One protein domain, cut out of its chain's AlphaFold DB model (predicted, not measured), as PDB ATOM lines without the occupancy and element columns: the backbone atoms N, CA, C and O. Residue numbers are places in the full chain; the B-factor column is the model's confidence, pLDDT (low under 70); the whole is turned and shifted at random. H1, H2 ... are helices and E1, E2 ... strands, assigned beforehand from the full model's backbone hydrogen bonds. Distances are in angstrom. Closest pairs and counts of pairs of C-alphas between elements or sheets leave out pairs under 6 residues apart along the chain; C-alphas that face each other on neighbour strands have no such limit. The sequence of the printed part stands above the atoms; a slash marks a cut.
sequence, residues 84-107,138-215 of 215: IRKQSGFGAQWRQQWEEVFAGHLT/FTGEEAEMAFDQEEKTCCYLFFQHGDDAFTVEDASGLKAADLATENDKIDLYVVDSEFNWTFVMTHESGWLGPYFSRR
ATOM      1  N   ILE A  84       9.343 -34.714  44.070       93.88
ATOM      2  CA  ILE A  84      10.525 -33.985  44.516       93.88
ATOM      3  C   ILE A  84      11.812 -34.761  44.208       93.88
ATOM      4  O   ILE A  84      11.923 -35.957  44.488       93.88
ATOM      5  N   ARG A  85      12.810 -34.078  43.644       93.81
ATOM      6  CA  ARG A  85      14.164 -34.602  43.405       93.81
ATOM      7  C   ARG A  85      15.197 -33.811  44.186       93.81
ATOM      8  O   ARG A  85      15.165 -32.587  44.187       93.81
ATOM      9  N   LYS A  86      16.151 -34.517  44.786       93.44
ATOM     10  CA  LYS A  86      17.319 -33.926  45.439       93.44
ATOM     11  C   LYS A  86      18.418 -33.614  44.418       93.44
ATOM     12  O   LYS A  86      18.725 -34.445  43.568       93.44
ATOM     13  N   GLN A  87      19.031 -32.447  44.557       92.88
ATOM     14  CA  GLN A  87      20.197 -31.971  43.822       92.88
ATOM     15  C   GLN A  87      21.324 -31.686  44.815       92.88
ATOM     16  O   GLN A  87      21.365 -30.635  45.458       92.88
ATOM     17  N   SER A  88      22.218 -32.657  44.985       92.81
ATOM     18  CA  SER A  88      23.270 -32.550  45.996       92.81
ATOM     19  C   SER A  88      24.321 -31.504  45.621       92.81
ATOM     20  O   SER A  88      24.799 -31.503  44.488       92.81
ATOM     21  N   GLY A  89      24.707 -30.650  46.570       91.75
ATOM     22  CA  GLY A  89      25.753 -29.632  46.377       91.75
ATOM     23  C   GLY A  89      25.334 -28.363  45.619       91.75
ATOM     24  O   GLY A  89      26.188 -27.527  45.325       91.75
ATOM     25  N   PHE A  90      24.048 -28.188  45.299       93.88
ATOM     26  CA  PHE A  90      23.544 -27.008  44.580       93.88
ATOM     27  C   PHE A  90      23.145 -25.835  45.491       93.88
ATOM     28  O   PHE A  90      22.925 -24.729  44.996       93.88
ATOM     29  N   GLY A  91      23.080 -26.031  46.812       94.00
ATOM     30  CA  GLY A  91      22.565 -25.027  47.748       94.00
ATOM     31  C   GLY A  91      23.327 -23.699  47.696       94.00
ATOM     32  O   GLY A  91      22.716 -22.634  47.630       94.00
ATOM     33  N   ALA A  92      24.663 -23.743  47.650       93.94
ATOM     34  CA  ALA A  92      25.486 -22.534  47.560       93.94
ATOM     35  C   ALA A  92      25.271 -21.766  46.246       93.94
ATOM     36  O   ALA A  92      25.143 -20.543  46.266       93.94
ATOM     37  N   GLN A  93      25.178 -22.484  45.122       95.12
ATOM     38  CA  GLN A  93      24.935 -21.886  43.810       95.12
ATOM     39  C   GLN A  93      23.577 -21.177  43.773       95.12
ATOM     40  O   GLN A  93      23.483 -20.050  43.292       95.12
ATOM     41  N   TRP A  94      22.524 -21.807  44.297       96.25
ATOM     42  CA  TRP A  94      21.186 -21.213  44.279       96.25
ATOM     43  C   TRP A  94      21.057 -20.030  45.229       96.25
ATOM     44  O   TRP A  94      20.414 -19.050  44.868       96.25
ATOM     45  N   ARG A  95      21.733 -20.053  46.385       97.12
ATOM     46  CA  ARG A  95      21.841 -18.866  47.246       97.12
ATOM     47  C   ARG A  95      22.518 -17.700  46.538       97.12
ATOM     48  O   ARG A  95      22.034 -16.578  46.644       97.12
ATOM     49  N   GLN A  96      23.605 -17.955  45.808       96.50
ATOM     50  CA  GLN A  96      24.280 -16.913  45.037       96.50
ATOM     51  C   GLN A  96      23.357 -16.340  43.953       96.50
ATOM     52  O   GLN A  96      23.183 -15.127  43.883       96.50
ATOM     53  N   GLN A  97      22.721 -17.202  43.157       97.56
ATOM     54  CA  GLN A  97      21.793 -16.773  42.109       97.56
ATOM     55  C   GLN A  97      20.601 -15.994  42.682       97.56
ATOM     56  O   GLN A  97      20.184 -14.980  42.126       97.56
ATOM     57  N   TRP A  98      20.073 -16.427  43.828       98.31
ATOM     58  CA  TRP A  98      19.022 -15.703  44.532       98.31
ATOM     59  C   TRP A  98      19.489 -14.314  44.970       98.31
ATOM     60  O   TRP A  98      18.771 -13.337  44.770       98.31
ATOM     61  N   GLU A  99      20.697 -14.208  45.535       97.88
ATOM     62  CA  GLU A  99      21.270 -12.927  45.950       97.88
ATOM     63  C   GLU A  99      21.406 -11.968  44.762       97.88
ATOM     64  O   GLU A  99      21.032 -10.802  44.867       97.88
ATOM     65  N   GLU A 100      21.884 -12.459  43.620       97.94
ATOM     66  CA  GLU A 100      22.025 -11.675  42.391       97.94
ATOM     67  C   GLU A 100      20.676 -11.135  41.894       97.94
ATOM     68  O   GLU A 100      20.586  -9.973  41.496       97.94
ATOM     69  N   VAL A 101      19.610 -11.934  41.967       98.12
ATOM     70  CA  VAL A 101      18.282 -11.544  41.470       98.12
ATOM     71  C   VAL A 101      17.542 -10.627  42.446       98.12
ATOM     72  O   VAL A 101      17.041  -9.571  42.058       98.12
ATOM     73  N   PHE A 102      17.467 -11.004  43.722       98.25
ATOM     74  CA  PHE A 102      16.618 -10.315  44.699       98.25
ATOM     75  C   PHE A 102      17.364  -9.253  45.511       98.25
ATOM     76  O   PHE A 102      16.724  -8.359  46.066       98.25
ATOM     77  N   ALA A 103      18.694  -9.292  45.555       97.88
ATOM     78  CA  ALA A 103      19.520  -8.321  46.272       97.88
ATOM     79  C   ALA A 103      20.630  -7.698  45.403       97.88
ATOM     80  O   ALA A 103      21.453  -6.940  45.919       97.88
ATOM     81  N   GLY A 104      20.660  -7.963  44.090       97.62
ATOM     82  CA  GLY A 104      21.668  -7.414  43.176       97.62
ATOM     83  C   GLY A 104      21.586  -5.899  42.979       97.62
ATOM     84  O   GLY A 104      22.561  -5.284  42.558       97.62
ATOM     85  N   HIS A 105      20.450  -5.283  43.319       97.44
ATOM     86  CA  HIS A 105      20.284  -3.828  43.312       97.44
ATOM     87  C   HIS A 105      20.946  -3.131  44.509       97.44
ATOM     88  O   HIS A 105      21.034  -1.906  44.501       97.44
ATOM     89  N   LEU A 106      21.385  -3.887  45.520       98.12
ATOM     90  CA  LEU A 106      22.008  -3.352  46.729       98.12
ATOM     91  C   LEU A 106      23.520  -3.215  46.579       98.12
ATOM     92  O   LEU A 106      24.184  -4.103  46.034       98.12
ATOM     93  N   THR A 107      24.084  -2.146  47.140       97.88
ATOM     94  CA  THR A 107      25.543  -2.010  47.261       97.88
ATOM     95  C   THR A 107      26.102  -2.972  48.309       97.88
ATOM     96  O   THR A 107      25.383  -3.471  49.178       97.88
ATOM     97  N   PHE A 138       5.140  -9.156  49.941       98.31
ATOM     98  CA  PHE A 138       4.102  -9.551  50.881       98.31
ATOM     99  C   PHE A 138       4.739 -10.281  52.062       98.31
ATOM    100  O   PHE A 138       5.818 -10.869  51.930       98.31
ATOM    101  N   THR A 139       4.063 -10.245  53.203       96.88
ATOM    102  CA  THR A 139       4.530 -10.809  54.474       96.88
ATOM    103  C   THR A 139       3.408 -11.601  55.131       96.88
ATOM    104  O   THR A 139       2.262 -11.200  54.987       96.88
ATOM    105  N   GLY A 140       3.707 -12.652  55.891       94.44
ATOM    106  CA  GLY A 140       2.692 -13.372  56.666       94.44
ATOM    107  C   GLY A 140       1.626 -14.030  55.785       94.44
ATOM    108  O   GLY A 140       1.947 -14.604  54.744       94.44
ATOM    109  N   GLU A 141       0.357 -13.907  56.177       95.19
ATOM    110  CA  GLU A 141      -0.781 -14.486  55.451       95.19
ATOM    111  C   GLU A 141      -0.860 -13.985  53.999       95.19
ATOM    112  O   GLU A 141      -1.139 -14.771  53.095       95.19
ATOM    113  N   GLU A 142      -0.544 -12.712  53.723       97.69
ATOM    114  CA  GLU A 142      -0.524 -12.214  52.344       97.69
ATOM    115  C   GLU A 142       0.564 -12.884  51.497       97.69
ATOM    116  O   GLU A 142       0.368 -13.095  50.298       97.69
ATOM    117  N   ALA A 143       1.704 -13.237  52.099       97.69
ATOM    118  CA  ALA A 143       2.756 -13.977  51.406       97.69
ATOM    119  C   ALA A 143       2.326 -15.413  51.101       97.69
ATOM    120  O   ALA A 143       2.560 -15.894  49.992       97.69
ATOM    121  N   GLU A 144       1.685 -16.080  52.061       96.75
ATOM    122  CA  GLU A 144       1.149 -17.432  51.885       96.75
ATOM    123  C   GLU A 144       0.066 -17.460  50.810       96.75
ATOM    124  O   GLU A 144       0.113 -18.296  49.914       96.75
ATOM    125  N   MET A 145      -0.863 -16.501  50.830       98.00
ATOM    126  CA  MET A 145      -1.904 -16.377  49.809       98.00
ATOM    127  C   MET A 145      -1.318 -16.105  48.424       98.00
ATOM    128  O   MET A 145      -1.746 -16.722  47.448       98.00
ATOM    129  N   ALA A 146      -0.345 -15.193  48.328       98.25
ATOM    130  CA  ALA A 146       0.326 -14.900  47.068       98.25
ATOM    131  C   ALA A 146       1.064 -16.133  46.542       98.25
ATOM    132  O   ALA A 146       0.938 -16.462  45.363       98.25
ATOM    133  N   PHE A 147       1.762 -16.863  47.417       97.94
ATOM    134  CA  PHE A 147       2.354 -18.139  47.056       97.94
ATOM    135  C   PHE A 147       1.277 -19.121  46.606       97.94
ATOM    136  O   PHE A 147       1.362 -19.613  45.498       97.94
ATOM    137  N   ASP A 148       0.216 -19.373  47.355       97.69
ATOM    138  CA  ASP A 148      -0.792 -20.372  46.992       97.69
ATOM    139  C   ASP A 148      -1.522 -20.085  45.670       97.69
ATOM    140  O   ASP A 148      -2.002 -21.025  45.024       97.69
ATOM    141  N   GLN A 149      -1.614 -18.814  45.272       97.06
ATOM    142  CA  GLN A 149      -2.245 -18.361  44.026       97.06
ATOM    143  C   GLN A 149      -1.281 -18.283  42.837       97.06
ATOM    144  O   GLN A 149      -1.733 -18.255  41.696       97.06
ATOM    145  N   GLU A 150       0.027 -18.238  43.083       97.12
ATOM    146  CA  GLU A 150       1.027 -18.119  42.026       97.12
ATOM    147  C   GLU A 150       1.039 -19.375  41.138       97.12
ATOM    148  O   GLU A 150       1.111 -20.501  41.638       97.12
ATOM    149  N   GLU A 151       1.019 -19.197  39.816       93.31
ATOM    150  CA  GLU A 151       1.117 -20.309  38.870       93.31
ATOM    151  C   GLU A 151       2.519 -20.927  38.915       93.31
ATOM    152  O   GLU A 151       3.525 -20.256  38.679       93.31
ATOM    153  N   LYS A 152       2.598 -22.227  39.221       93.12
ATOM    154  CA  LYS A 152       3.866 -22.966  39.299       93.12
ATOM    155  C   LYS A 152       3.791 -24.200  38.435       93.12
ATOM    156  O   LYS A 152       2.928 -25.054  38.625       93.12
ATOM    157  N   THR A 153       4.743 -24.325  37.528       90.69
ATOM    158  CA  THR A 153       5.003 -25.580  36.822       90.69
ATOM    159  C   THR A 153       6.078 -26.359  37.569       90.69
ATOM    160  O   THR A 153       5.848 -27.490  37.981       90.69
ATOM    161  N   CYS A 154       7.210 -25.711  37.842       93.69
ATOM    162  CA  CYS A 154       8.355 -26.268  38.548       93.69
ATOM    163  C   CYS A 154       8.891 -25.263  39.574       93.69
ATOM    164  O   CYS A 154       8.956 -24.067  39.289       93.69
ATOM    165  N   CYS A 155       9.331 -25.762  40.731       95.94
ATOM    166  CA  CYS A 155       9.965 -24.947  41.768       95.94
ATOM    167  C   CYS A 155      11.309 -25.522  42.206       95.94
ATOM    168  O   CYS A 155      11.526 -26.737  42.205       95.94
ATOM    169  N   TYR A 156      12.180 -24.630  42.652       96.81
ATOM    170  CA  TYR A 156      13.452 -24.923  43.290       96.81
ATOM    171  C   TYR A 156      13.389 -24.545  44.762       96.81
ATOM    172  O   TYR A 156      12.953 -23.449  45.103       96.81
ATOM    173  N   LEU A 157      13.802 -25.471  45.621       96.81
ATOM    174  CA  LEU A 157      13.835 -25.330  47.069       96.81
ATOM    175  C   LEU A 157      15.287 -25.414  47.542       96.81
ATOM    176  O   LEU A 157      15.985 -26.377  47.226       96.81
ATOM    177  N   PHE A 158      15.739 -24.442  48.321       96.25
ATOM    178  CA  PHE A 158      17.052 -24.467  48.967       96.25
ATOM    179  C   PHE A 158      16.994 -23.812  50.343       96.25
ATOM    180  O   PHE A 158      16.045 -23.105  50.672       96.25
ATOM    181  N   PHE A 159      18.025 -24.049  51.148       94.38
ATOM    182  CA  PHE A 159      18.062 -23.630  52.545       94.38
ATOM    183  C   PHE A 159      19.185 -22.618  52.779       94.38
ATOM    184  O   PHE A 159      20.205 -22.660  52.082       94.38
ATOM    185  N   GLN A 160      19.043 -21.731  53.769       92.75
ATOM    186  CA  GLN A 160      20.061 -20.706  54.074       92.75
ATOM    187  C   GLN A 160      21.457 -21.308  54.314       92.75
ATOM    188  O   GLN A 160      22.469 -20.748  53.890       92.75
ATOM    189  N   HIS A 161      21.515 -22.467  54.971       87.31
ATOM    190  CA  HIS A 161      22.766 -23.131  55.350       87.31
ATOM    191  C   HIS A 161      22.886 -24.568  54.821       87.31
ATOM    192  O   HIS A 161      23.829 -25.266  55.182       87.31
ATOM    193  N   GLY A 162      21.964 -24.998  53.956       88.50
ATOM    194  CA  GLY A 162      21.976 -26.338  53.370       88.50
ATOM    195  C   GLY A 162      22.905 -26.454  52.168       88.50
ATOM    196  O   GLY A 162      22.970 -25.553  51.329       88.50
ATOM    197  N   ASP A 163      23.621 -27.566  52.049       90.94
ATOM    198  CA  ASP A 163      24.455 -27.839  50.868       90.94
ATOM    199  C   ASP A 163      23.626 -28.349  49.688       90.94
ATOM    200  O   ASP A 163      23.979 -28.153  48.523       90.94
ATOM    201  N   ASP A 164      22.511 -29.001  49.993       92.19
ATOM    202  CA  ASP A 164      21.648 -29.624  49.011       92.19
ATOM    203  C   ASP A 164      20.502 -28.693  48.620       92.19
ATOM    204  O   ASP A 164      20.110 -27.777  49.346       92.19
ATOM    205  N   ALA A 165      19.957 -28.952  47.441       93.75
ATOM    206  CA  ALA A 165      18.787 -28.266  46.941       93.75
ATOM    207  C   ALA A 165      17.801 -29.275  46.351       93.75
ATOM    208  O   ALA A 165      18.128 -30.453  46.179       93.75
ATOM    209  N   PHE A 166      16.578 -28.849  46.069       95.06
ATOM    210  CA  PHE A 166      15.516 -29.746  45.641       95.06
ATOM    211  C   PHE A 166      14.686 -29.137  44.522       95.06
ATOM    212  O   PHE A 166      14.490 -27.929  44.453       95.06
ATOM    213  N   THR A 167      14.167 -29.990  43.650       95.75
ATOM    214  CA  THR A 167      13.270 -29.599  42.564       95.75
ATOM    215  C   THR A 167      11.930 -30.268  42.741       95.75
ATOM    216  O   THR A 167      11.882 -31.482  42.924       95.75
ATOM    217  N   VAL A 168      10.864 -29.486  42.629       95.19
ATOM    218  CA  VAL A 168       9.485 -29.966  42.548       95.19
ATOM    219  C   VAL A 168       9.028 -29.844  41.097       95.19
ATOM    220  O   VAL A 168       8.972 -28.737  40.575       95.19
ATOM    221  N   GLU A 169       8.741 -30.968  40.437       89.00
ATOM    222  CA  GLU A 169       8.493 -31.028  38.978       89.00
ATOM    223  C   GLU A 169       7.062 -30.691  38.550       89.00
ATOM    224  O   GLU A 169       6.846 -30.317  37.403       89.00
ATOM    225  N   ASP A 170       6.097 -30.869  39.449       89.62
ATOM    226  CA  ASP A 170       4.694 -30.497  39.256       89.62
ATOM    227  C   ASP A 170       4.255 -29.725  40.496       89.62
ATOM    228  O   ASP A 170       3.694 -30.268  41.450       89.62
ATOM    229  N   ALA A 171       4.647 -28.455  40.525       91.88
ATOM    230  CA  ALA A 171       4.440 -27.584  41.673       91.88
ATOM    231  C   ALA A 171       3.056 -26.913  41.675       91.88
ATOM    232  O   ALA A 171       2.782 -26.092  42.547       91.88
ATOM    233  N   SER A 172       2.176 -27.263  40.732       91.88
ATOM    234  CA  SER A 172       0.859 -26.638  40.560       91.88
ATOM    235  C   SER A 172      -0.031 -26.764  41.803       91.88
ATOM    236  O   SER A 172      -0.778 -25.847  42.146       91.88
ATOM    237  N   GLY A 173       0.082 -27.892  42.507       91.50
ATOM    238  CA  GLY A 173      -0.622 -28.164  43.757       91.50
ATOM    239  C   GLY A 173       0.133 -27.767  45.024       91.50
ATOM    240  O   GLY A 173      -0.430 -27.934  46.099       91.50
ATOM    241  N   LEU A 174       1.376 -27.278  44.926       94.94
ATOM    242  CA  LEU A 174       2.206 -26.970  46.093       94.94
ATOM    243  C   LEU A 174       1.684 -25.720  46.812       94.94
ATOM    244  O   LEU A 174       1.612 -24.642  46.216       94.94
ATOM    245  N   LYS A 175       1.362 -25.868  48.098       95.31
ATOM    246  CA  LYS A 175       0.863 -24.806  48.978       95.31
ATOM    247  C   LYS A 175       1.853 -24.470  50.083       95.31
ATOM    248  O   LYS A 175       2.704 -25.284  50.438       95.31
ATOM    249  N   ALA A 176       1.729 -23.281  50.663       94.50
ATOM    250  CA  ALA A 176       2.552 -22.844  51.790       94.50
ATOM    251  C   ALA A 176       2.450 -23.838  52.964       94.50
ATOM    252  O   ALA A 176       3.458 -24.238  53.544       94.50
ATOM    253  N   ALA A 177       1.246 -24.357  53.222       92.25
ATOM    254  CA  ALA A 177       0.992 -25.375  54.243       92.25
ATOM    255  C   ALA A 177       1.648 -26.747  53.965       92.25
ATOM    256  O   ALA A 177       1.706 -27.592  54.860       92.25
ATOM    257  N   ASP A 178       2.122 -27.016  52.742       91.81
ATOM    258  CA  ASP A 178       2.937 -28.202  52.443       91.81
ATOM    259  C   ASP A 178       4.399 -28.025  52.862       91.81
ATOM    260  O   ASP A 178       5.102 -29.020  53.051       91.81
ATOM    261  N   LEU A 179       4.846 -26.775  53.001       90.69
ATOM    262  CA  LEU A 179       6.216 -26.393  53.337       90.69
ATOM    263  C   LEU A 179       6.421 -26.171  54.837       90.69
ATOM    264  O   LEU A 179       7.561 -26.175  55.300       90.69
ATOM    265  N   ALA A 180       5.335 -25.999  55.593       82.44
ATOM    266  CA  ALA A 180       5.374 -25.966  57.046       82.44
ATOM    267  C   ALA A 180       5.884 -27.313  57.582       82.44
ATOM    268  O   ALA A 180       5.295 -28.364  57.320       82.44
ATOM    269  N   THR A 181       6.995 -27.285  58.314       72.38
ATOM    270  CA  THR A 181       7.549 -28.457  59.006       72.38
ATOM    271  C   THR A 181       7.229 -28.365  60.486       72.38
ATOM    272  O   THR A 181       7.314 -27.279  61.042       72.38
ATOM    273  N   GLU A 182       6.997 -29.494  61.155       64.44
ATOM    274  CA  GLU A 182       6.737 -29.528  62.606       64.44
ATOM    275  C   GLU A 182       7.860 -28.904  63.456       64.44
ATOM    276  O   GLU A 182       7.648 -28.577  64.622       64.44
ATOM    277  N   ASN A 183       9.059 -28.741  62.888       59.94
ATOM    278  CA  ASN A 183      10.230 -28.257  63.602       59.94
ATOM    279  C   ASN A 183      10.504 -26.749  63.495       59.94
ATOM    280  O   ASN A 183      11.478 -26.351  64.122       59.94
ATOM    281  N   ASP A 184       9.724 -25.940  62.751       63.75
ATOM    282  CA  ASP A 184       9.778 -24.453  62.605       63.75
ATOM    283  C   ASP A 184      11.170 -23.776  62.521       63.75
ATOM    284  O   ASP A 184      11.307 -22.559  62.598       63.75
ATOM    285  N   LYS A 185      12.237 -24.551  62.343       73.69
ATOM    286  CA  LYS A 185      13.633 -24.129  62.477       73.69
ATOM    287  C   LYS A 185      14.348 -24.225  61.143       73.69
ATOM    288  O   LYS A 185      15.468 -24.716  61.097       73.69
ATOM    289  N   ILE A 186      13.696 -23.852  60.048       84.81
ATOM    290  CA  ILE A 186      14.319 -23.857  58.723       84.81
ATOM    291  C   ILE A 186      14.117 -22.518  58.028       84.81
ATOM    292  O   ILE A 186      13.012 -21.992  57.973       84.81
ATOM    293  N   ASP A 187      15.195 -21.995  57.453       92.56
ATOM    294  CA  ASP A 187      15.123 -20.918  56.471       92.56
ATOM    295  C   ASP A 187      15.072 -21.545  55.081       92.56
ATOM    296  O   ASP A 187      16.102 -21.973  54.544       92.56
ATOM    297  N   LEU A 188      13.865 -21.645  54.532       95.12
ATOM    298  CA  LEU A 188      13.581 -22.267  53.244       95.12
ATOM    299  C   LEU A 188      13.241 -21.200  52.211       95.12
ATOM    300  O   LEU A 188      12.363 -20.369  52.414       95.12
ATOM    301  N   TYR A 189      13.884 -21.310  51.060       97.69
ATOM    302  CA  TYR A 189      13.673 -20.462  49.904       97.69
ATOM    303  C   TYR A 189      13.080 -21.301  48.789       97.69
ATOM    304  O   TYR A 189      13.628 -22.343  48.426       97.69
ATOM    305  N   VAL A 190      11.977 -20.821  48.232       98.06
ATOM    306  CA  VAL A 190      11.310 -21.387  47.066       98.06
ATOM    307  C   VAL A 190      11.358 -20.362  45.946       98.06
ATOM    308  O   VAL A 190      11.073 -19.187  46.181       98.06
ATOM    309  N   VAL A 191      11.714 -20.790  44.741       98.00
ATOM    310  CA  VAL A 191      11.717 -19.966  43.523       98.00
ATOM    311  C   VAL A 191      11.202 -20.775  42.337       98.00
ATOM    312  O   VAL A 191      11.230 -22.007  42.368       98.00
ATOM    313  N   ASP A 192      10.756 -20.106  41.279       96.62
ATOM    314  CA  ASP A 192      10.569 -20.740  39.972       96.62
ATOM    315  C   ASP A 192      11.910 -20.956  39.251       96.62
ATOM    316  O   ASP A 192      12.975 -20.528  39.704       96.62
ATOM    317  N   SER A 193      11.866 -21.614  38.090       92.69
ATOM    318  CA  SER A 193      13.069 -21.982  37.337       92.69
ATOM    319  C   SER A 193      13.936 -20.801  36.895       92.69
ATOM    320  O   SER A 193      15.132 -20.977  36.664       92.69
ATOM    321  N   GLU A 194      13.339 -19.619  36.768       94.75
ATOM    322  CA  GLU A 194      13.995 -18.393  36.310       94.75
ATOM    323  C   GLU A 194      14.144 -17.337  37.417       94.75
ATOM    324  O   GLU A 194      14.613 -16.232  37.141       94.75
ATOM    325  N   PHE A 195      13.771 -17.663  38.662       96.88
ATOM    326  CA  PHE A 195      13.828 -16.746  39.804       96.88
ATOM    327  C   PHE A 195      13.000 -15.458  39.569       96.88
ATOM    328  O   PHE A 195      13.344 -14.375  40.035       96.88
ATOM    329  N   ASN A 196      11.886 -15.549  38.839       97.25
ATOM    330  CA  ASN A 196      10.915 -14.469  38.664       97.25
ATOM    331  C   ASN A 196      10.190 -14.116  39.971       97.25
ATOM    332  O   ASN A 196       9.769 -12.970  40.158       97.25
ATOM    333  N   TRP A 197      10.030 -15.086  40.870       98.00
ATOM    334  CA  TRP A 197       9.457 -14.884  42.198       98.00
ATOM    335  C   TRP A 197      10.171 -15.734  43.246       98.00
ATOM    336  O   TRP A 197      10.832 -16.721  42.930       98.00
ATOM    337  N   THR A 198      10.042 -15.335  44.510       98.62
ATOM    338  CA  THR A 198      10.503 -16.123  45.649       98.62
ATOM    339  C   THR A 198       9.477 -16.133  46.771       98.62
ATOM    340  O   THR A 198       8.861 -15.109  47.067       98.62
ATOM    341  N   PHE A 199       9.315 -17.297  47.391       98.25
ATOM    342  CA  PHE A 199       8.636 -17.473  48.665       98.25
ATOM    343  C   PHE A 199       9.654 -17.931  49.703       98.25
ATOM    344  O   PHE A 199      10.445 -18.833  49.428       98.25
ATOM    345  N   VAL A 200       9.665 -17.301  50.873       97.12
ATOM    346  CA  VAL A 200      10.673 -17.552  51.901       97.12
ATOM    347  C   VAL A 200      10.010 -17.815  53.240       97.12
ATOM    348  O   VAL A 200       9.369 -16.927  53.798       97.12
ATOM    349  N   MET A 201      10.206 -19.023  53.757       94.50
ATOM    350  CA  MET A 201       9.872 -19.401  55.129       94.50
ATOM    351  C   MET A 201      11.098 -19.143  55.999       94.50
ATOM    352  O   MET A 201      12.211 -19.505  55.613       94.50
ATOM    353  N   THR A 202      10.908 -18.519  57.155       92.62
ATOM    354  CA  THR A 202      11.998 -18.232  58.093       92.62
ATOM    355  C   THR A 202      11.914 -19.163  59.298       92.62
ATOM    356  O   THR A 202      10.831 -19.609  59.692       92.62
ATOM    357  N   HIS A 203      13.049 -19.369  59.959       88.50
ATOM    358  CA  HIS A 203      13.066 -20.000  61.281       88.50
ATOM    359  C   HIS A 203      12.494 -19.097  62.397       88.50
ATOM    360  O   HIS A 203      12.372 -19.525  63.542       88.50
ATOM    361  N   GLU A 204      12.153 -17.843  62.081       80.75
ATOM    362  CA  GLU A 204      11.523 -16.868  62.983       80.75
ATOM    363  C   GLU A 204      10.010 -16.752  62.725       80.75
ATOM    364  O   GLU A 204       9.393 -15.698  62.934       80.75
ATOM    365  N   SER A 205       9.408 -17.846  62.251       66.88
ATOM    366  CA  SER A 205       7.980 -17.942  61.959       66.88
ATOM    367  C   SER A 205       7.140 -17.466  63.154       66.88
ATOM    368  O   SER A 205       7.393 -17.808  64.310       66.88
ATOM    369  N   GLY A 206       6.158 -16.603  62.876       70.62
ATOM    370  CA  GLY A 206       5.337 -15.921  63.884       70.62
ATOM    371  C   GLY A 206       5.835 -14.529  64.298       70.62
ATOM    372  O   GLY A 206       5.063 -13.774  64.888       70.62
ATOM    373  N   TRP A 207       7.075 -14.158  63.959       80.00
ATOM    374  CA  TRP A 207       7.632 -12.820  64.217       80.00
ATOM    375  C   TRP A 207       8.113 -12.134  62.942       80.00
ATOM    376  O   TRP A 207       7.853 -10.943  62.766       80.00
ATOM    377  N   LEU A 208       8.782 -12.871  62.049       88.69
ATOM    378  CA  LEU A 208       9.267 -12.372  60.765       88.69
ATOM    379  C   LEU A 208       8.975 -13.373  59.651       88.69
ATOM    380  O   LEU A 208       9.389 -14.524  59.714       88.69
ATOM    381  N   GLY A 209       8.338 -12.906  58.581       90.69
ATOM    382  CA  GLY A 209       7.939 -13.752  57.461       90.69
ATOM    383  C   GLY A 209       6.682 -14.599  57.746       90.69
ATOM    384  O   GLY A 209       6.025 -14.389  58.766       90.69
ATOM    385  N   PRO A 210       6.327 -15.533  56.845       95.50
ATOM    386  CA  PRO A 210       6.970 -15.781  55.551       95.50
ATOM    387  C   PRO A 210       6.920 -14.566  54.615       95.50
ATOM    388  O   PRO A 210       6.168 -13.619  54.847       95.50
ATOM    389  N   TYR A 211       7.740 -14.576  53.567       97.81
ATOM    390  CA  TYR A 211       7.825 -13.499  52.578       97.81
ATOM    391  C   TYR A 211       7.496 -14.007  51.182       97.81
ATOM    392  O   TYR A 211       7.910 -15.101  50.813       97.81
ATOM    393  N   PHE A 212       6.825 -13.186  50.377       98.50
ATOM    394  CA  PHE A 212       6.667 -13.424  48.944       98.50
ATOM    395  C   PHE A 212       7.054 -12.173  48.165       98.50
ATOM    396  O   PHE A 212       6.583 -11.075  48.463       98.50
ATOM    397  N   SER A 213       7.903 -12.312  47.153       98.44
ATOM    398  CA  SER A 213       8.342 -11.184  46.332       98.44
ATOM    399  C   SER A 213       8.563 -11.597  44.885       98.44
ATOM    400  O   SER A 213       8.882 -12.748  44.592       98.44
ATOM    401  N   ARG A 214       8.424 -10.632  43.977       96.50
ATOM    402  CA  ARG A 214       8.822 -10.757  42.574       96.50
ATOM    403  C   ARG A 214      10.119  -9.984  42.330       96.50
ATOM    404  O   ARG A 214      10.441  -9.047  43.073       96.50
ATOM    405  N   ARG A 215      10.881 -10.418  41.326       89.94
ATOM    406  CA  ARG A 215      12.110  -9.729  40.905       89.94
ATOM    407  C   ARG A 215      11.847  -8.298  40.434       89.94
ATOM    408  O   ARG A 215      10.730  -8.026  39.945       89.94
TER     409      ARG A 215
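What this domain is: This is residues 84 to 107 and 138 to 215 of the 215 residues of an uncharacterized protein of Geobacillus stearothermophilus (UniProt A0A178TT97). A strongly twisted sheet of six strands lies between two helices, H1 crossing one face and H2 slanting over the other face at the E6 edge: three layers, with helices on both faces of a sheet. The short H3 only grazes the sheet. The printed part has 102 residues, with three named helices and six named strands in the order E1 H1 H2 E2 E3 H3 E4 E5 E6; the sheet runs E1 E3 E2 E4 E5 E6, antiparallel, and the class is mixed. It is compact, with a radius of gyration of the C-alphas of 12.7 A and spans of 35 by 29 by 27 A.

Where its parts are: Find C-alpha 84 at (10.525, -33.985, 44.516), where E1, residues 84 to 87, begins. H1, residues 91 to 103, runs 17.0 A; H2, residues 141 to 149, 12.2 A. Next come E2, residues 155 to 159, E3, residues 165 to 168, and H3, residues 176 to 179. E4, residues 188 to 192, and E5, residues 197 to 201, precede E6, residues 211 to 214, ending at (8.822, -10.757, 42.574).

How they stand to each other: Look across the sheet for N and O within hydrogen-bond range: N 85 and O 167, 2.8 A, for E1 and E3; N 157 and O 166, 2.8 A, for the hairpin E2 and E3; N 156 and O 191, 2.8 A, for E2 and E4. E4 E5 E6 form a meander, each strand the antiparallel neighbour of the one before, with N 190 and O 199, 2.8 A, and N 198 and O 213, 2.8 A. E3, H3, E4 make a split strand-helix-strand unit, two strands running the same way with E2 between them, its crossover right-handed. H1 runs across the strands, 9.2 A over the sheet in height; its closest C-alphas to E2 are Gly 91 and Phe 158, 5.7 A. H2, on the opposite face, lies over E6; the closest C-alphas, Ala 143 and Phe 212, are 4.7 A apart. H2 and H3 only just touch, with 3 pairs of C-alphas within 8 A, the closest being Glu 144 and Ala 176, 5.6 A. In H1 and H2 every O i to N i+4 pair is within hydrogen-bond range; H3 is too short for one.

The domain as a whole: The farthest C-alphas, Thr 107 and Gly 173, are 37.2 A apart. Residues 108 to 137 are cut out, with 23.0 A between C-alphas 107 and 138. Of the links printed whole, none is long. Confidence is under 70 at residues 182 to 184 and residue 205.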